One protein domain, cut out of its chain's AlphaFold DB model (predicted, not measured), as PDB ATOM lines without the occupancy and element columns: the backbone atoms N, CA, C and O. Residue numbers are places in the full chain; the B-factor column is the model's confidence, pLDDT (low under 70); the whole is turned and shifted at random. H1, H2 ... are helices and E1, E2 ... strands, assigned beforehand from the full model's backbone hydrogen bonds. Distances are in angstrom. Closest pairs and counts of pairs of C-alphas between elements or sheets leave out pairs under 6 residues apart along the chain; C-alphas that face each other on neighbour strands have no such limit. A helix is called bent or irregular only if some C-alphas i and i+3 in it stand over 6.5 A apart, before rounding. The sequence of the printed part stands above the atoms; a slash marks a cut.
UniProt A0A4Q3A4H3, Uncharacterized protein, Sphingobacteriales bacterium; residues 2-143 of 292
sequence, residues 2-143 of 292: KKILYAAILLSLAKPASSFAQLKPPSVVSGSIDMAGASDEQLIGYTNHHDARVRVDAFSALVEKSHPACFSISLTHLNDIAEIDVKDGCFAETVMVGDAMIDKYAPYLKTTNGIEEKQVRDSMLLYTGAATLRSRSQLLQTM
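This is residues 2 to 143 of the 292 residues of an uncharacterized protein of Sphingobacteriales bacterium (UniProt A0A4Q3A4H3). A body of helices has H3, H4 and H5 as its core, with H2 beside H3, H6 next to H4 and H7 near the end of H6. H1 crosses H4 at nearly a right angle, the small strand hairpin E1-E2 lies at the far side of H3, and the longer hairpin E3-E4 reaches away from the starts of H3 and H5. The printed part has 142 residues with seven named helices and four named strands, in the order H1, E1, E2, H2, H3, H4, E3, E4, H5, H6, H7; each sheet is an antiparallel pair, and the class is mostly helix. It is compact, with a radius of gyration of the C-alphas of 15.0 A and spans of 40 by 39 by 27 A.

H1, residues 2 to 13, touches H4, residues 70 to 76, with residues 6 to 10 alone, about perpendicular at 77 degrees; the closest C-alphas are those of Leu 10 and Thr 76, 7.2 A apart. E1, residues 27 to 29, and E2, residues 32 to 34, form a hairpin, antiparallel at 135 degrees, with N 34 and O 27 within hydrogen-bond range at 2.9 A. H2, residues 40 to 46, and H3, residues 52 to 64, form a helical hairpin; they touch at a shallow tilt of 22 degrees, closest at C-alphas Leu 43 and Ala 58, 5.1 A. The hairpin of E3, residues 83 to 88, and E4, residues 91 to 96, is antiparallel at 153 degrees, with N 86 and O 93 at 2.8 A. H5, residues 97 to 110, touches H3 at a shallow tilt of 13 degrees, the same way, closest at C-alphas Val 56 and Met 101, 6.5 A. H5 touches H4 at a steep tilt of 39 degrees, opposite ways, closest at C-alphas Ser 74 and Met 101, 5.6 A. H6, residues 112 to 127, touches H5 only at the corner, closest at C-alphas Leu 109 and Lys 118, 6.2 A. H7, residues 134 to 142, touches residues 122 to 126 of H6 alone, about perpendicular at 78 degrees, closest at C-alphas Leu 125 and Arg 136, 5.5 A. Every O i to N i+4 pair is within hydrogen-bond range in H1, H2, H3, H4 and H7, against 6 of 10 in H5 and 11 of 12 in H6.

H1 begins at C-alpha 2, (58.133, -6.328, 46.021), and is 16.8 A long. H3 is 18.6 A, E3 and E4 are 16.1 A each, and H5 is 21.7 A and irregular, with C-alphas 104 and 107 7.2 A apart. H6, 24.1 A, ends at C-alpha 127, (45.737, -15.495, 35.845).

The C-alphas of Ile 4 and Cys 90, the two farthest apart, are 45.3 A apart. The printed part has no cut, and the link from H1 to E1 is long, with 13 residues. The model's pLDDT is under 70 at residues 2 to 33 and 112 to 113.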
ATOM      1  N   LYS A   2      58.860  -7.035  47.110       37.28
ATOM      2  CA  LYS A   2      58.133  -6.328  46.021       37.28
ATOM      3  C   LYS A   2      56.737  -6.883  45.636       37.28
ATOM      4  O   LYS A   2      55.887  -6.105  45.223       37.28
ATOM      5  N   LYS A   3      56.438  -8.179  45.840       34.31
ATOM      6  CA  LYS A   3      55.071  -8.741  45.642       34.31
ATOM      7  C   LYS A   3      54.020  -8.130  46.586       34.31
ATOM      8  O   LYS A   3      52.869  -7.981  46.197       34.31
ATOM      9  N   ILE A   4      54.432  -7.750  47.798       37.72
ATOM     10  CA  ILE A   4      53.571  -7.075  48.783       37.72
ATOM     11  C   ILE A   4      53.335  -5.617  48.363       37.72
ATOM     12  O   ILE A   4      52.247  -5.098  48.567       37.72
ATOM     13  N   LEU A   5      54.313  -4.988  47.700       40.81
ATOM     14  CA  LEU A   5      54.192  -3.622  47.190       40.81
ATOM     15  C   LEU A   5      53.144  -3.519  46.067       40.81
ATOM     16  O   LEU A   5      52.303  -2.631  46.112       40.81
ATOM     17  N   TYR A   6      53.120  -4.465  45.120       42.94
ATOM     18  CA  TYR A   6      52.080  -4.492  44.079       42.94
ATOM     19  C   TYR A   6      50.689  -4.805  44.643       42.94
ATOM     20  O   TYR A   6      49.723  -4.166  44.242       42.94
ATOM     21  N   ALA A   7      50.575  -5.721  45.612       42.62
ATOM     22  CA  ALA A   7      49.304  -5.983  46.291       42.62
ATOM     23  C   ALA A   7      48.797  -4.752  47.070       42.62
ATOM     24  O   ALA A   7      47.608  -4.450  47.031       42.62
ATOM     25  N   ALA A   8      49.694  -4.003  47.720       41.59
ATOM     26  CA  ALA A   8      49.361  -2.769  48.429       41.59
ATOM     27  C   ALA A   8      48.969  -1.616  47.483       41.59
ATOM     28  O   ALA A   8      48.067  -0.852  47.810       41.59
ATOM     29  N   ILE A   9      49.589  -1.517  46.299       45.97
ATOM     30  CA  ILE A   9      49.214  -0.546  45.253       45.97
ATOM     31  C   ILE A   9      47.854  -0.906  44.631       45.97
ATOM     32  O   ILE A   9      47.014  -0.032  44.436       45.97
ATOM     33  N   LEU A  10      47.589  -2.192  44.377       44.81
ATOM     34  CA  LEU A  10      46.278  -2.654  43.902       44.81
ATOM     35  C   LEU A  10      45.167  -2.380  44.935       44.81
ATOM     36  O   LEU A  10      44.058  -2.016  44.557       44.81
ATOM     37  N   LEU A  11      45.472  -2.488  46.234       43.97
ATOM     38  CA  LEU A  11      44.554  -2.142  47.329       43.97
ATOM     39  C   LEU A  11      44.351  -0.627  47.504       43.97
ATOM     40  O   LEU A  11      43.259  -0.214  47.886       43.97
ATOM     41  N   SER A  12      45.357   0.211  47.225       40.78
ATOM     42  CA  SER A  12      45.240   1.671  47.373       40.78
ATOM     43  C   SER A  12      44.549   2.358  46.190       40.78
ATOM     44  O   SER A  12      43.950   3.421  46.370       40.78
ATOM     45  N   LEU A  13      44.586   1.746  45.001       44.03
ATOM     46  CA  LEU A  13      43.882   2.210  43.800       44.03
ATOM     47  C   LEU A  13      42.419   1.739  43.738       44.03
ATOM     48  O   LEU A  13      41.620   2.330  43.018       44.03
ATOM     49  N   ALA A  14      42.033   0.745  44.542       42.84
ATOM     50  CA  ALA A  14      40.661   0.250  44.677       42.84
ATOM     51  C   ALA A  14      39.756   1.168  45.532       42.84
ATOM     52  O   ALA A  14      38.942   0.689  46.328       42.84
ATOM     53  N   LYS A  15      39.875   2.498  45.399       42.94
ATOM     54  CA  LYS A  15      38.851   3.401  45.947       42.94
ATOM     55  C   LYS A  15      37.547   3.184  45.168       42.94
ATOM     56  O   LYS A  15      37.588   3.078  43.944       42.94
ATOM     57  N   PRO A  16      36.384   3.118  45.838       39.72
ATOM     58  CA  PRO A  16      35.121   2.856  45.163       39.72
ATOM     59  C   PRO A  16      34.827   3.935  44.110       39.72
ATOM     60  O   PRO A  16      35.034   5.129  44.351       39.72
ATOM     61  N   ALA A  17      34.288   3.505  42.963       41.81
ATOM     62  CA  ALA A  17      33.880   4.356  41.838       41.81
ATOM     63  C   ALA A  17      32.968   5.532  42.255       41.81
ATOM     64  O   ALA A  17      32.926   6.566  41.592       41.81
ATOM     65  N   SER A  18      32.293   5.415  43.404       39.88
ATOM     66  CA  SER A  18      31.452   6.459  43.990       39.88
ATOM     67  C   SER A  18      32.203   7.727  44.415       39.88
ATOM     68  O   SER A  18      31.563   8.767  44.535       39.88
ATOM     69  N   SER A  19      33.528   7.694  44.628       44.38
ATOM     70  CA  SER A  19      34.282   8.900  45.031       44.38
ATOM     71  C   SER A  19      34.647   9.835  43.869       44.38
ATOM     72  O   SER A  19      34.977  10.993  44.101       44.38
ATOM     73  N   PHE A  20      34.529   9.365  42.620       47.00
ATOM     74  CA  PHE A  20      34.903  10.126  41.418       47.00
ATOM     75  C   PHE A  20      33.709  10.583  40.573       47.00
ATOM     76  O   PHE A  20      33.886  11.349  39.628       47.00
ATOM     77  N   ALA A  21      32.484  10.203  40.953       44.78
ATOM     78  CA  ALA A  21      31.242  10.635  40.302       44.78
ATOM     79  C   ALA A  21      30.987  12.160  40.369       44.78
ATOM     80  O   ALA A  21      30.027  12.644  39.779       44.78
ATOM     81  N   GLN A  22      31.829  12.915  41.087       46.22
ATOM     82  CA  GLN A  22      31.724  14.368  41.269       46.22
ATOM     83  C   GLN A  22      32.811  15.173  40.534       46.22
ATOM     84  O   GLN A  22      32.837  16.397  40.649       46.22
ATOM     85  N   LEU A  23      33.720  14.530  39.792       54.12
ATOM     86  CA  LEU A  23      34.710  15.269  39.008       54.12
ATOM     87  C   LEU A  23      34.031  15.952  37.811       54.12
ATOM     88  O   LEU A  23      33.240  15.336  37.097       54.12
ATOM     89  N   LYS A  24      34.334  17.241  37.607       55.88
ATOM     90  CA  LYS A  24      33.796  18.033  36.494       55.88
ATOM     91  C   LYS A  24      34.125  17.326  35.172       55.88
ATOM     92  O   LYS A  24      35.300  17.040  34.951       55.88
ATOM     93  N   PRO A  25      33.138  17.067  34.294       54.88
ATOM     94  CA  PRO A  25      33.401  16.367  33.051       54.88
ATOM     95  C   PRO A  25      34.408  17.168  32.215       54.88
ATOM     96  O   PRO A  25      34.279  18.395  32.110       54.88
ATOM     97  N   PRO A  26      35.425  16.503  31.658       59.25
ATOM     98  CA  PRO A  26      36.404  17.159  30.810       59.25
ATOM     99  C   PRO A  26      35.761  17.638  29.497       59.25
ATOM    100  O   PRO A  26      34.750  17.103  29.035       59.25
ATOM    101  N   SER A  27      36.324  18.698  28.921       54.81
ATOM    102  CA  SER A  27      35.787  19.360  27.730       54.81
ATOM    103  C   SER A  27      35.865  18.425  26.518       54.81
ATOM    104  O   SER A  27      36.939  17.925  26.191       54.81
ATOM    105  N   VAL A  28      34.749  18.199  25.823       49.31
ATOM    106  CA  VAL A  28      34.731  17.390  24.594       49.31
ATOM    107  C   VAL A  28      35.086  18.279  23.403       49.31
ATOM    108  O   VAL A  28      34.363  19.230  23.108       49.31
ATOM    109  N   VAL A  29      36.161  17.947  22.684       46.50
ATOM    110  CA  VAL A  29      36.531  18.601  21.421       46.50
ATOM    111  C   VAL A  29      36.710  17.521  20.355       46.50
ATOM    112  O   VAL A  29      37.567  16.650  20.466       46.50
ATOM    113  N   SER A  30      35.871  17.551  19.313       43.00
ATOM    114  CA  SER A  30      35.996  16.685  18.122       43.00
ATOM    115  C   SER A  30      36.131  15.173  18.395       43.00
ATOM    116  O   SER A  30      36.861  14.477  17.698       43.00
ATOM    117  N   GLY A  31      35.427  14.642  19.403       52.75
ATOM    118  CA  GLY A  31      35.456  13.207  19.733       52.75
ATOM    119  C   GLY A  31      36.690  12.742  20.520       52.75
ATOM    120  O   GLY A  31      36.822  11.551  20.789       52.75
ATOM    121  N   SER A  32      37.564  13.669  20.913       54.94
ATOM    122  CA  SER A  32      38.606  13.492  21.927       54.94
ATOM    123  C   SER A  32      38.302  14.381  23.124       54.94
ATOM    124  O   SER A  32      37.767  15.483  22.987       54.94
ATOM    125  N   ILE A  33      38.626  13.900  24.311       67.00
ATOM    126  CA  ILE A  33      38.449  14.678  25.523       67.00
ATOM    127  C   ILE A  33      39.727  15.479  25.779       67.00
ATOM    128  O   ILE A  33      40.813  14.905  25.831       67.00
ATOM    129  N   ASP A  34      39.609  16.799  25.940       73.56
ATOM    130  CA  ASP A  34      40.753  17.635  26.298       73.56
ATOM    131  C   ASP A  34      41.160  17.372  27.755       73.56
ATOM    132  O   ASP A  34      40.485  17.776  28.707       73.56
ATOM    133  N   MET A  35      42.276  16.662  27.903       83.12
ATOM    134  CA  MET A  35      42.885  16.295  29.180       83.12
ATOM    135  C   MET A  35      44.034  17.235  29.580       83.12
ATOM    136  O   MET A  35      44.601  17.066  30.662       83.12
ATOM    137  N   ALA A  36      44.388  18.227  28.750       74.50
ATOM    138  CA  ALA A  36      45.592  19.045  28.930       74.50
ATOM    139  C   ALA A  36      45.559  19.909  30.205       74.50
ATOM    140  O   ALA A  36      46.606  20.224  30.770       74.50
ATOM    141  N   GLY A  37      44.362  20.261  30.684       80.88
ATOM    142  CA  GLY A  37      44.163  21.044  31.908       80.88
ATOM    143  C   GLY A  37      43.998  20.228  33.196       80.88
ATOM    144  O   GLY A  37      43.832  20.826  34.258       80.88
ATOM    145  N   ALA A  38      43.992  18.893  33.131       88.69
ATOM    146  CA  ALA A  38      43.736  18.048  34.297       88.69
ATOM    147  C   ALA A  38      45.009  17.796  35.131       88.69
ATOM    148  O   ALA A  38      46.090  17.516  34.595       88.69
ATOM    149  N   SER A  39      44.870  17.852  36.461       92.62
ATOM    150  CA  SER A  39      45.926  17.433  37.389       92.62
ATOM    151  C   SER A  39      46.158  15.922  37.312       92.62
ATOM    152  O   SER A  39      45.290  15.168  36.868       92.62
ATOM    153  N   ASP A  40      47.313  15.452  37.779       93.19
ATOM    154  CA  ASP A  40      47.627  14.018  37.769       93.19
ATOM    155  C   ASP A  40      46.622  13.210  38.609       93.19
ATOM    156  O   ASP A  40      46.195  12.133  38.202       93.19
ATOM    157  N   GLU A  41      46.145  13.764  39.725       93.38
ATOM    158  CA  GLU A  41      45.108  13.156  40.571       93.38
ATOM    159  C   GLU A  41      43.764  13.034  39.844       93.38
ATOM    160  O   GLU A  41      43.083  12.013  39.962       93.38
ATOM    161  N   GLN A  42      43.385  14.056  39.067       91.81
ATOM    162  CA  GLN A  42      42.175  14.020  38.245       91.81
ATOM    163  C   GLN A  42      42.301  12.979  37.138       91.81
ATOM    164  O   GLN A  42      41.381  12.190  36.948       91.81
ATOM    165  N   LEU A  43      43.446  12.934  36.452       94.69
ATOM    166  CA  LEU A  43      43.705  11.946  35.409       94.69
ATOM    167  C   LEU A  43      43.653  10.514  35.957       94.69
ATOM    168  O   LEU A  43      43.000   9.665  35.357       94.69
ATOM    169  N   ILE A  44      44.256  10.250  37.122       95.75
ATOM    170  CA  ILE A  44      44.160   8.947  37.806       95.75
ATOM    171  C   ILE A  44      42.703   8.626  38.174       95.75
ATOM    172  O   ILE A  44      42.262   7.489  38.029       95.75
ATOM    173  N   GLY A  45      41.926   9.613  38.629       93.19
ATOM    174  CA  GLY A  45      40.495   9.431  38.880       93.19
ATOM    175  C   GLY A  45      39.720   9.066  37.610       93.19
ATOM    176  O   GLY A  45      38.896   8.149  37.615       93.19
ATOM    177  N   TYR A  46      40.023   9.737  36.498       94.81
ATOM    178  CA  TYR A  46      39.369   9.516  35.211       94.81
ATOM    179  C   TYR A  46      39.678   8.160  34.583       94.81
ATOM    180  O   TYR A  46      38.845   7.673  33.819       94.81
ATOM    181  N   THR A  47      40.774   7.484  34.946       96.12
ATOM    182  CA  THR A  47      40.994   6.107  34.475       96.12
ATOM    183  C   THR A  47      39.943   5.131  35.001       96.12
ATOM    184  O   THR A  47      39.803   4.067  34.427       96.12
ATOM    185  N   ASN A  48      39.140   5.498  36.006       95.56
ATOM    186  CA  ASN A  48      38.004   4.714  36.507       95.56
ATOM    187  C   ASN A  48      36.631   5.312  36.142       95.56
ATOM    188  O   ASN A  48      35.610   4.947  36.728       95.56
ATOM    189  N   HIS A  49      36.584   6.256  35.203       93.94
ATOM    190  CA  HIS A  49      35.343   6.903  34.785       93.94
ATOM    191  C   HIS A  49      34.370   5.920  34.103       93.94
ATOM    192  O   HIS A  49      34.791   4.945  33.483       93.94
ATOM    193  N   HIS A  50      33.059   6.178  34.184       92.38
ATOM    194  CA  HIS A  50      32.036   5.292  33.603       92.38
ATOM    195  C   HIS A  50      32.137   5.194  32.070       92.38
ATOM    196  O   HIS A  50      31.992   4.113  31.499       92.38
ATOM    197  N   ASP A  51      32.446   6.312  31.413       93.12
ATOM    198  CA  ASP A  51      32.700   6.385  29.973       93.12
ATOM    199  C   ASP A  51      34.078   5.795  29.615       93.12
ATOM    200  O   ASP A  51      35.107   6.207  30.156       93.12
ATOM    201  N   ALA A  52      34.085   4.830  28.693       94.81
ATOM    202  CA  ALA A  52      35.272   4.094  28.264       94.81
ATOM    203  C   ALA A  52      36.314   4.971  27.553       94.81
ATOM    204  O   ALA A  52      37.519   4.774  27.738       94.81
ATOM    205  N   ARG A  53      35.871   5.975  26.787       92.62
ATOM    206  CA  ARG A  53      36.758   6.911  26.096       92.62
ATOM    207  C   ARG A  53      37.461   7.822  27.094       92.62
ATOM    208  O   ARG A  53      38.670   7.994  26.985       92.62
ATOM    209  N   VAL A  54      36.742   8.310  28.112       93.19
ATOM    210  CA  VAL A  54      37.339   9.092  29.213       93.19
ATOM    211  C   VAL A  54      38.461   8.308  29.895       93.19
ATOM    212  O   VAL A  54      39.534   8.867  30.121       93.19
ATOM    213  N   ARG A  55      38.255   7.009  30.173       96.12
ATOM    214  CA  ARG A  55      39.284   6.165  30.806       96.12
ATOM    215  C   ARG A  55      40.565   6.098  29.981       96.12
ATOM    216  O   ARG A  55      41.657   6.287  30.518       96.12
ATOM    217  N   VAL A  56      40.431   5.835  28.683       95.12
ATOM    218  CA  VAL A  56      41.575   5.671  27.775       95.12
ATOM    219  C   VAL A  56      42.269   7.002  27.489       95.12
ATOM    220  O   VAL A  56      43.500   7.043  27.486       95.12
ATOM    221  N   ASP A  57      41.528   8.092  27.297       93.25
ATOM    222  CA  ASP A  57      42.103   9.425  27.067       93.25
ATOM    223  C   ASP A  57      42.872   9.905  28.313       93.25
ATOM    224  O   ASP A  57      44.001  10.381  28.201       93.25
ATOM    225  N   ALA A  58      42.333   9.677  29.517       95.50
ATOM    226  CA  ALA A  58      43.020  10.012  30.764       95.50
ATOM    227  C   ALA A  58      44.302   9.196  30.958       95.50
ATOM    228  O   ALA A  58      45.351   9.739  31.311       95.50
ATOM    229  N   PHE A  59      44.239   7.892  30.673       96.25
ATOM    230  CA  PHE A  59      45.416   7.032  30.703       96.25
ATOM    231  C   PHE A  59      46.473   7.473  29.681       96.25
ATOM    232  O   PHE A  59      47.660   7.487  29.991       96.25
ATOM    233  N   SER A  60      46.051   7.897  28.486       94.00
ATOM    234  CA  SER A  60      46.949   8.431  27.451       94.00
ATOM    235  C   SER A  60      47.708   9.656  27.943       94.00
ATOM    236  O   SER A  60      48.930   9.689  27.843       94.00
ATOM    237  N   ALA A  61      47.001  10.613  28.549       94.12
ATOM    238  CA  ALA A  61      47.613  11.813  29.106       94.12
ATOM    239  C   ALA A  61      48.619  11.484  30.226       94.12
ATOM    240  O   ALA A  61      49.684  12.095  30.304       94.12
ATOM    241  N   LEU A  62      48.334  10.484  31.073       95.06
ATOM    242  CA  LEU A  62      49.293  10.002  32.079       95.06
ATOM    243  C   LEU A  62      50.536   9.367  31.440       95.06
ATOM    244  O   LEU A  62      51.652   9.590  31.913       95.06
ATOM    245  N   VAL A  63      50.358   8.590  30.369       93.69
ATOM    246  CA  VAL A  63      51.461   7.967  29.622       93.69
ATOM    247  C   VAL A  63      52.342   9.025  28.957       93.69
ATOM    248  O   VAL A  63      53.562   8.943  29.071       93.69
ATOM    249  N   GLU A  64      51.756  10.042  28.326       91.81
ATOM    250  CA  GLU A  64      52.485  11.170  27.724       91.81
ATOM    251  C   GLU A  64      53.294  11.953  28.765       91.81
ATOM    252  O   GLU A  64      54.439  12.331  28.519       91.81
ATOM    253  N   LYS A  65      52.743  12.109  29.975       91.88
ATOM    254  CA  LYS A  65      53.441  12.683  31.134       91.88
ATOM    255  C   LYS A  65      54.494  11.754  31.753       91.88
ATOM    256  O   LYS A  65      55.151  12.149  32.712       91.88
ATOM    257  N   SER A  66      54.660  10.526  31.250       90.81
ATOM    258  CA  SER A  66      55.525   9.494  31.847       90.81
ATOM    259  C   SER A  66      55.230   9.249  33.335       90.81
ATOM    260  O   SER A  66      56.136   9.014  34.136       90.81
ATOM    261  N   HIS A  67      53.955   9.326  33.730       93.31
ATOM    262  CA  HIS A  67      53.564   9.228  35.130       93.31
ATOM    263  C   HIS A  67      53.840   7.810  35.690       93.31
ATOM    264  O   HIS A  67      53.473   6.812  35.062       93.31
ATOM    265  N   PRO A  68      54.426   7.661  36.896       90.69
ATOM    266  CA  PRO A  68      54.871   6.360  37.418       90.69
ATOM    267  C   PRO A  68      53.736   5.364  37.712       90.69
ATOM    268  O   PRO A  68      53.974   4.162  37.807       90.69
ATOM    269  N   ALA A  69      52.493   5.835  37.848       93.06
ATOM    270  CA  ALA A  69      51.329   4.972  38.087       93.06
ATOM    271  C   ALA A  69      50.796   4.267  36.823       93.06
ATOM    272  O   ALA A  69      49.920   3.409  36.939       93.06
ATOM    273  N   CYS A  70      51.293   4.601  35.624       94.12
ATOM    274  CA  CYS A  70      50.773   4.055  34.366       94.12
ATOM    275  C   CYS A  70      50.809   2.526  34.332       94.12
ATOM    276  O   CYS A  70      49.821   1.892  33.960       94.12
ATOM    277  N   PHE A  71      51.901   1.911  34.794       93.81
ATOM    278  CA  PHE A  71      51.974   0.458  34.822       93.81
ATOM    279  C   PHE A  71      50.901  -0.151  35.731       93.81
ATOM    280  O   PHE A  71      50.135  -1.005  35.285       93.81
ATOM    281  N   SER A  72      50.779   0.315  36.978       94.25
ATOM    282  CA  SER A  72      49.791  -0.234  37.913       94.25
ATOM    283  C   SER A  72      48.356  -0.012  37.446       94.25
ATOM    284  O   SER A  72      47.546  -0.923  37.582       94.25
ATOM    285  N   ILE A  73      48.056   1.146  36.850       95.75
ATOM    286  CA  ILE A  73      46.737   1.420  36.272       95.75
ATOM    287  C   ILE A  73      46.462   0.463  35.104       95.75
ATOM    288  O   ILE A  73      45.404  -0.151  35.054       95.75
ATOM    289  N   SER A  74      47.422   0.229  34.204       95.12
ATOM    290  CA  SER A  74      47.204  -0.728  33.106       95.12
ATOM    291  C   SER A  74      46.856  -2.140  33.611       95.12
ATOM    292  O   SER A  74      46.040  -2.836  33.008       95.12
ATOM    293  N   LEU A  75      47.411  -2.550  34.760       94.06
ATOM    294  CA  LEU A  75      47.111  -3.845  35.376       94.06
ATOM    295  C   LEU A  75      45.714  -3.911  36.014       94.06
ATOM    296  O   LEU A  75      45.124  -4.992  36.047       94.06
ATOM    297  N   THR A  76      45.165  -2.800  36.518       94.38
ATOM    298  CA  THR A  76      43.810  -2.789  37.102       94.38
ATOM    299  C   THR A  76      42.718  -2.911  36.040       94.38
ATOM    300  O   THR A  76      41.629  -3.386  36.351       94.38
ATOM    301  N   HIS A  77      43.015  -2.569  34.782       95.69
ATOM    302  CA  HIS A  77      42.068  -2.619  33.660       95.69
ATOM    303  C   HIS A  77      42.185  -3.879  32.782       95.69
ATOM    304  O   HIS A  77      41.573  -3.950  31.720       95.69
ATOM    305  N   LEU A  78      42.877  -4.933  33.230       95.25
ATOM    306  CA  LEU A  78      42.986  -6.202  32.479       95.25
ATOM    307  C   LEU A  78      41.664  -6.983  32.334       95.25
ATOM    308  O   LEU A  78      41.633  -8.027  31.685       95.25
ATOM    309  N   ASN A  79      40.580  -6.504  32.945       94.69
ATOM    310  CA  ASN A  79      39.223  -7.035  32.784       94.69
ATOM    311  C   ASN A  79      38.246  -6.005  32.205       94.69
ATOM    312  O   ASN A  79      37.042  -6.250  32.167       94.69
ATOM    313  N   ASP A  80      38.749  -4.850  31.775       96.69
ATOM    314  CA  ASP A  80      37.932  -3.794  31.200       96.69
ATOM    315  C   ASP A  80      37.648  -4.097  29.724       96.69
ATOM    316  O   ASP A  80      38.442  -3.792  28.831       96.69
ATOM    317  N   ILE A  81      36.516  -4.761  29.491       96.50
ATOM    318  CA  ILE A  81      36.053  -5.189  28.165       96.50
ATOM    319  C   ILE A  81      35.150  -4.157  27.482       96.50
ATOM    320  O   ILE A  81      34.549  -4.469  26.458       96.50
ATOM    321  N   ALA A  82      34.999  -2.954  28.051       96.81
ATOM    322  CA  ALA A  82      34.253  -1.904  27.375       96.81
ATOM    323  C   ALA A  82      34.959  -1.539  26.067       96.81
ATOM    324  O   ALA A  82      36.186  -1.513  26.005       96.81
ATOM    325  N   GLU A  83      34.180  -1.255  25.037       95.62
ATOM    326  CA  GLU A  83      34.697  -0.989  23.705       95.62
ATOM    327  C   GLU A  83      34.783   0.515  23.446       95.62
ATOM    328  O   GLU A  83      33.935   1.294  23.888       95.62
ATOM    329  N   ILE A  84      35.820   0.919  22.721       93.25
ATOM    330  CA  ILE A  84      35.962   2.262  22.170       93.25
ATOM    331  C   ILE A  84      36.284   2.169  20.684       93.25
ATOM    332  O   ILE A  84      37.043   1.301  20.253       93.25
ATOM    333  N   ASP A  85      35.763   3.116  19.913       89.62
ATOM    334  CA  ASP A  85      36.185   3.297  18.531       89.62
ATOM    335  C   ASP A  85      37.450   4.155  18.496       89.62
ATOM    336  O   ASP A  85      37.467   5.320  18.922       89.62
ATOM    337  N   VAL A  86      38.520   3.576  17.967       81.62
ATOM    338  CA  VAL A  86      39.778   4.264  17.702       81.62
ATOM    339  C   VAL A  86      39.850   4.543  16.209       81.62
ATOM    340  O   VAL A  86      39.665   3.654  15.379       81.62
ATOM    341  N   LYS A  87      40.094   5.811  15.870       79.00
ATOM    342  CA  LYS A  87      40.275   6.268  14.492       79.00
ATOM    343  C   LYS A  87      41.687   6.800  14.329       79.00
ATOM    344  O   LYS A  87      42.081   7.697  15.069       79.00
ATOM    345  N   ASP A  88      42.399   6.271  13.344       70.44
ATOM    346  CA  ASP A  88      43.694   6.775  12.901       70.44
ATOM    347  C   ASP A  88      43.665   6.947  11.376       70.44
ATOM    348  O   ASP A  88      43.678   5.985  10.602       70.44
ATOM    349  N   GLY A  89      43.507   8.197  10.933       75.31
ATOM    350  CA  GLY A  89      43.272   8.527   9.528       75.31
ATOM    351  C   GLY A  89      42.040   7.813   8.954       75.31
ATOM    352  O   GLY A  89      40.916   8.024   9.409       75.31
ATOM    353  N   CYS A  90      42.256   6.976   7.934       74.31
ATOM    354  CA  CYS A  90      41.205   6.189   7.275       74.31
ATOM    355  C   CYS A  90      40.910   4.846   7.963       74.31
ATOM    356  O   CYS A  90      40.038   4.110   7.501       74.31
ATOM    357  N   PHE A  91      41.637   4.499   9.027       71.31
ATOM    358  CA  PHE A  91      41.442   3.257   9.762       71.31
ATOM    359  C   PHE A  91      40.549   3.510  10.975       71.31
ATOM    360  O   PHE A  91      40.811   4.407  11.774       71.31
ATOM    361  N   ALA A  92      39.489   2.718  11.097       79.31
ATOM    362  CA  ALA A  92      38.642   2.666  12.279       79.31
ATOM    363  C   ALA A  92      38.644   1.230  12.805       79.31
ATOM    364  O   ALA A  92      38.374   0.295  12.049       79.31
ATOM    365  N   GLU A  93      38.965   1.064  14.083       86.88
ATOM    366  CA  GLU A  93      38.931  -0.217  14.789       86.88
ATOM    367  C   GLU A  93      38.188  -0.025  16.112       86.88
ATOM    368  O   GLU A  93      38.353   0.992  16.788       86.88
ATOM    369  N   THR A  94      37.382  -1.010  16.488       91.31
ATOM    370  CA  THR A  94      36.797  -1.094  17.824       91.31
ATOM    371  C   THR A  94      37.740  -1.910  18.703       91.31
ATOM    372  O   THR A  94      38.060  -3.054  18.380       91.31
ATOM    373  N   VAL A  95      38.208  -1.325  19.806       93.56
ATOM    374  CA  VAL A  95      39.159  -1.959  20.733       93.56
ATOM    375  C   VAL A  95      38.616  -1.956  22.157       93.56
ATOM    376  O   VAL A  95      37.933  -1.020  22.571       93.56
ATOM    377  N   MET A  96      38.941  -2.992  22.930       96.56
ATOM    378  CA  MET A  96      38.614  -3.039  24.357       96.56
ATOM    379  C   MET A  96      39.533  -2.103  25.150       96.56
ATOM    380  O   MET A  96      40.723  -2.000  24.851       96.56
ATOM    381  N   VAL A  97      39.011  -1.458  26.196       96.69
ATOM    382  CA  VAL A  97      39.776  -0.532  27.052       96.69
ATOM    383  C   VAL A  97      41.027  -1.193  27.628       96.69
ATOM    384  O   VAL A  97      42.099  -0.588  27.598       96.69
ATOM    385  N   GLY A  98      40.922  -2.439  28.104       96.56
ATOM    386  CA  GLY A  98      42.071  -3.186  28.617       96.56
ATOM    387  C   GLY A  98      43.189  -3.337  27.582       96.56
ATOM    388  O   GLY A  98      44.353  -3.095  27.898       96.56
ATOM    389  N   ASP A  99      42.844  -3.657  26.330       96.31
ATOM    390  CA  ASP A  99      43.815  -3.734  25.232       96.31
ATOM    391  C   ASP A  99      44.380  -2.353  24.882       96.31
ATOM    392  O   ASP A  99      45.595  -2.197  24.782       96.31
ATOM    393  N   ALA A 100      43.531  -1.326  24.796       95.31
ATOM    394  CA  ALA A 100      43.963   0.036  24.495       95.31
ATOM    395  C   ALA A 100      44.975   0.574  25.526       95.31
ATOM    396  O   ALA A 100      45.955   1.224  25.154       95.31
ATOM    397  N   MET A 101      44.770   0.294  26.817       95.69
ATOM    398  CA  MET A 101      45.708   0.687  27.874       95.69
ATOM    399  C   MET A 101      47.019  -0.110  27.811       95.69
ATOM    400  O   MET A 101      48.095   0.474  27.956       95.69
ATOM    401  N   ILE A 102      46.960  -1.423  27.554       94.50
ATOM    402  CA  ILE A 102      48.170  -2.242  27.368       94.50
ATOM    403  C   ILE A 102      48.993  -1.722  26.187       94.50
ATOM    404  O   ILE A 102      50.206  -1.541  26.327       94.50
ATOM    405  N   ASP A 103      48.349  -1.452  25.053       92.75
ATOM    406  CA  ASP A 103      49.014  -1.018  23.826       92.75
ATOM    407  C   ASP A 103      49.664   0.360  23.984       92.75
ATOM    408  O   ASP A 103      50.804   0.556  23.558       92.75
ATOM    409  N   LYS A 104      48.998   1.294  24.675       92.38
ATOM    410  CA  LYS A 104      49.561   2.622  24.975       92.38
ATOM    411  C   LYS A 104      50.801   2.556  25.865       92.38
ATOM    412  O   LYS A 104      51.730   3.334  25.666       92.38
ATOM    413  N   TYR A 105      50.844   1.626  26.820       91.75
ATOM    414  CA  TYR A 105      52.001   1.463  27.706       91.75
ATOM    415  C   TYR A 105      53.109   0.572  27.109       91.75
ATOM    416  O   TYR A 105      54.271   0.664  27.511       91.75
ATOM    417  N   ALA A 106      52.798  -0.270  26.118       89.62
ATOM    418  CA  ALA A 106      53.726  -1.248  25.552       89.62
ATOM    419  C   ALA A 106      55.098  -0.690  25.101       89.62
ATOM    420  O   ALA A 106      56.098  -1.382  25.325       89.62
ATOM    421  N   PRO A 107      55.219   0.523  24.514       87.88
ATOM    422  CA  PRO A 107      56.519   1.088  24.141       87.88
ATOM    423  C   PRO A 107      57.501   1.236  25.313       87.88
ATOM    424  O   PRO A 107      58.707   1.067  25.120       87.88
ATOM    425  N   TYR A 108      57.000   1.478  26.528       82.56
ATOM    426  CA  TYR A 108      57.806   1.717  27.732       82.56
ATOM    427  C   TYR A 108      58.365   0.424  28.347       82.56
ATOM    428  O   TYR A 108      59.378   0.445  29.054       82.56
ATOM    429  N   LEU A 109      57.795  -0.731  27.981       80.69
ATOM    430  CA  LEU A 109      58.254  -2.054  28.418       80.69
ATOM    431  C   LEU A 109      59.567  -2.510  27.756       80.69
ATOM    432  O   LEU A 109      60.083  -3.577  28.081       80.69
ATOM    433  N   LYS A 110      60.127  -1.723  26.829       77.06
ATOM    434  CA  LYS A 110      61.408  -2.019  26.158       77.06
ATOM    435  C   LYS A 110      62.642  -1.577  26.960       77.06
ATOM    436  O   LYS A 110      63.764  -1.798  26.517       77.06
ATOM    437  N   THR A 111      62.447  -0.943  28.115       74.00
ATOM    438  CA  THR A 111      63.521  -0.482  29.008       74.00
ATOM    439  C   THR A 111      63.952  -1.577  29.997       74.00
ATOM    440  O   THR A 111      63.270  -2.589  30.143       74.00
ATOM    441  N   THR A 112      65.061  -1.383  30.722       61.59
ATOM    442  CA  THR A 112      65.548  -2.344  31.735       61.59
ATOM    443  C   THR A 112      64.502  -2.644  32.818       61.59
ATOM    444  O   THR A 112      64.313  -3.804  33.176       61.59
ATOM    445  N   ASN A 113      63.761  -1.630  33.284       69.31
ATOM    446  CA  ASN A 113      62.631  -1.819  34.209       69.31
ATOM    447  C   ASN A 113      61.439  -2.516  33.524       69.31
ATOM    448  O   ASN A 113      60.720  -3.294  34.151       69.31
ATOM    449  N   GLY A 114      61.279  -2.298  32.218       76.94
ATOM    450  CA  GLY A 114      60.228  -2.883  31.394       76.94
ATOM    451  C   GLY A 114      60.247  -4.413  31.312       76.94
ATOM    452  O   GLY A 114      59.201  -5.018  31.083       76.94
ATOM    453  N   ILE A 115      61.388  -5.068  31.563       80.56
ATOM    454  CA  ILE A 115      61.469  -6.539  31.597       80.56
ATOM    455  C   ILE A 115      60.698  -7.107  32.798       80.56
ATOM    456  O   ILE A 115      59.918  -8.049  32.627       80.56
ATOM    457  N   GLU A 116      60.887  -6.545  34.000       86.56
ATOM    458  CA  GLU A 116      60.163  -6.976  35.208       86.56
ATOM    459  C   GLU A 116      58.660  -6.693  35.059       86.56
ATOM    460  O   GLU A 116      57.828  -7.573  35.295       86.56
ATOM    461  N   GLU A 117      58.307  -5.494  34.590       90.06
ATOM    462  CA  GLU A 117      56.918  -5.097  34.345       90.06
ATOM    463  C   GLU A 117      56.236  -5.997  33.309       90.06
ATOM    464  O   GLU A 117      55.109  -6.451  33.513       90.06
ATOM    465  N   LYS A 118      56.940  -6.356  32.231       89.94
ATOM    466  CA  LYS A 118      56.434  -7.304  31.238       89.94
ATOM    467  C   LYS A 118      56.123  -8.660  31.869       89.94
ATOM    468  O   LYS A 118      55.062  -9.213  31.599       89.94
ATOM    469  N   GLN A 119      57.006  -9.195  32.715       89.81
ATOM    470  CA  GLN A 119      56.764 -10.477  33.388       89.81
ATOM    471  C   GLN A 119      55.540 -10.420  34.309       89.81
ATOM    472  O   GLN A 119      54.731 -11.350  34.311       89.81
ATOM    473  N   VAL A 120      55.384  -9.327  35.063       92.88
ATOM    474  CA  VAL A 120      54.216  -9.110  35.928       92.88
ATOM    475  C   VAL A 120      52.941  -9.025  35.092       92.88
ATOM    476  O   VAL A 120      51.984  -9.740  35.382       92.88
ATOM    477  N   ARG A 121      52.931  -8.220  34.025       93.56
ATOM    478  CA  ARG A 121      51.787  -8.092  33.115       93.56
ATOM    479  C   ARG A 121      51.415  -9.425  32.478       93.56
ATOM    480  O   ARG A 121      50.246  -9.788  32.485       93.56
ATOM    481  N   ASP A 122      52.394 -10.157  31.953       93.56
ATOM    482  CA  ASP A 122      52.161 -11.447  31.305       93.56
ATOM    483  C   ASP A 122      51.561 -12.448  32.313       93.56
ATOM    484  O   ASP A 122      50.582 -13.123  32.004       93.56
ATOM    485  N   SER A 123      52.056 -12.478  33.558       94.81
ATOM    486  CA  SER A 123      51.431 -13.260  34.634       94.81
ATOM    487  C   SER A 123      49.985 -12.820  34.878       94.81
ATOM    488  O   SER A 123      49.081 -13.651  34.908       94.81
ATOM    489  N   MET A 124      49.736 -11.523  35.045       95.31
ATOM    490  CA  MET A 124      48.391 -11.013  35.321       95.31
ATOM    491  C   MET A 124      47.414 -11.331  34.179       95.31
ATOM    492  O   MET A 124      46.299 -11.774  34.436       95.31
ATOM    493  N   LEU A 125      47.838 -11.225  32.918       95.25
ATOM    494  CA  LEU A 125      47.029 -11.628  31.763       95.25
ATOM    495  C   LEU A 125      46.641 -13.114  31.806       95.25
ATOM    496  O   LEU A 125      45.506 -13.453  31.485       95.25
ATOM    497  N   LEU A 126      47.550 -13.999  32.230       95.94
ATOM    498  CA  LEU A 126      47.281 -15.440  32.317       95.94
ATOM    499  C   LEU A 126      46.356 -15.819  33.484       95.94
ATOM    500  O   LEU A 126      45.582 -16.772  33.370       95.94
ATOM    501  N   TYR A 127      46.460 -15.128  34.620       94.75
ATOM    502  CA  TYR A 127      45.737 -15.495  35.845       94.75
ATOM    503  C   TYR A 127      44.437 -14.726  36.049       94.75
ATOM    504  O   TYR A 127      43.489 -15.293  36.583       94.75
ATOM    505  N   THR A 128      44.389 -13.458  35.649       90.56
ATOM    506  CA  THR A 128      43.273 -12.566  35.979       90.56
ATOM    507  C   THR A 128      42.720 -11.808  34.787       90.56
ATOM    508  O   THR A 128      41.688 -11.181  34.955       90.56
ATOM    509  N   GLY A 129      43.387 -11.803  33.629       85.69
ATOM    510  CA  GLY A 129      42.934 -11.050  32.459       85.69
ATOM    511  C   GLY A 129      41.734 -11.689  31.761       85.69
ATOM    512  O   GLY A 129      41.650 -12.921  31.649       85.69
ATOM    513  N   ALA A 130      40.836 -10.852  31.240       88.88
ATOM    514  CA  ALA A 130      39.647 -11.319  30.542       88.88
ATOM    515  C   ALA A 130      40.026 -12.141  29.301       88.88
ATOM    516  O   ALA A 130      40.933 -11.792  28.542       88.88
ATOM    517  N   ALA A 131      39.315 -13.253  29.092       90.00
ATOM    518  CA  ALA A 131      39.585 -14.188  27.999       90.00
ATOM    519  C   ALA A 131      39.425 -13.557  26.604       90.00
ATOM    520  O   ALA A 131      40.035 -14.024  25.646       90.00
ATOM    521  N   THR A 132      38.622 -12.498  26.497       92.62
ATOM    522  CA  THR A 132      38.337 -11.790  25.245       92.62
ATOM    523  C   THR A 132      39.409 -10.782  24.850       92.62
ATOM    524  O   THR A 132      39.409 -10.354  23.700       92.62
ATOM    525  N   LEU A 133      40.330 -10.413  25.753       94.31
ATOM    526  CA  LEU A 133      41.380  -9.457  25.417       94.31
ATOM    527  C   LEU A 133      42.315 -10.021  24.344       94.31
ATOM    528  O   LEU A 133      42.866 -11.129  24.460       94.31
ATOM    529  N   ARG A 134      42.567  -9.200  23.326       95.00
ATOM    530  CA  ARG A 134      43.532  -9.473  22.261       95.00
ATOM    531  C   ARG A 134      44.922  -9.700  22.843       95.00
ATOM    532  O   ARG A 134      45.602 -10.637  22.431       95.00
ATOM    533  N   SER A 135      45.316  -8.920  23.844       94.38
ATOM    534  CA  SER A 135      46.622  -9.009  24.505       94.38
ATOM    535  C   SER A 135      46.851 -10.367  25.171       94.38
ATOM    536  O   SER A 135      47.943 -10.929  25.071       94.38
ATOM    537  N   ARG A 136      45.821 -10.948  25.808       95.94
ATOM    538  CA  ARG A 136      45.902 -12.306  26.381       95.94
ATOM    539  C   ARG A 136      46.041 -13.352  25.275       95.94
ATOM    540  O   ARG A 136      46.892 -14.238  25.369       95.94
ATOM    541  N   SER A 137      45.243 -13.228  24.217       95.31
ATOM    542  CA  SER A 137      45.303 -14.120  23.056       95.31
ATOM    543  C   SER A 137      46.685 -14.105  22.389       95.31
ATOM    544  O   SER A 137      47.281 -15.159  22.167       95.31
ATOM    545  N   GLN A 138      47.237 -12.914  22.142       95.12
ATOM    546  CA  GLN A 138      48.575 -12.723  21.578       95.12
ATOM    547  C   GLN A 138      49.668 -13.275  22.495       95.12
ATOM    548  O   GLN A 138      50.595 -13.929  22.011       95.12
ATOM    549  N   LEU A 139      49.558 -13.064  23.811       95.94
ATOM    550  CA  LEU A 139      50.497 -13.627  24.778       95.94
ATOM    551  C   LEU A 139      50.537 -15.155  24.676       95.94
ATOM    552  O   LEU A 139      51.611 -15.717  24.488       95.94
ATOM    553  N   LEU A 140      49.387 -15.828  24.727       97.31
ATOM    554  CA  LEU A 140      49.312 -17.290  24.625       97.31
ATOM    555  C   LEU A 140      49.884 -17.803  23.286       97.31
ATOM    556  O   LEU A 140      50.654 -18.767  23.249       97.31
ATOM    557  N   GLN A 141      49.588 -17.117  22.179       94.44
ATOM    558  CA  GLN A 141      50.095 -17.497  20.858       94.44
ATOM    559  C   GLN A 141      51.603 -17.282  20.682       94.44
ATOM    560  O   GLN A 141      52.233 -18.027  19.935       94.44
ATOM    561  N   THR A 142      52.214 -16.310  21.361       93.62
ATOM    562  CA  THR A 142      53.620 -15.920  21.124       93.62
ATOM    563  C   THR A 142      54.572 -16.327  22.242       93.62
ATOM    564  O   THR A 142      55.771 -16.465  21.994       93.62
ATOM    565  N   MET A 143      54.066 -16.593  23.450       94.12
ATOM    566  CA  MET A 143      54.908 -16.943  24.589       94.12
ATOM    567  C   MET A 143      55.727 -18.207  24.327       94.12
ATOM    568  O   MET A 143      55.270 -19.152  23.672       94.12
TER     569      MET A 143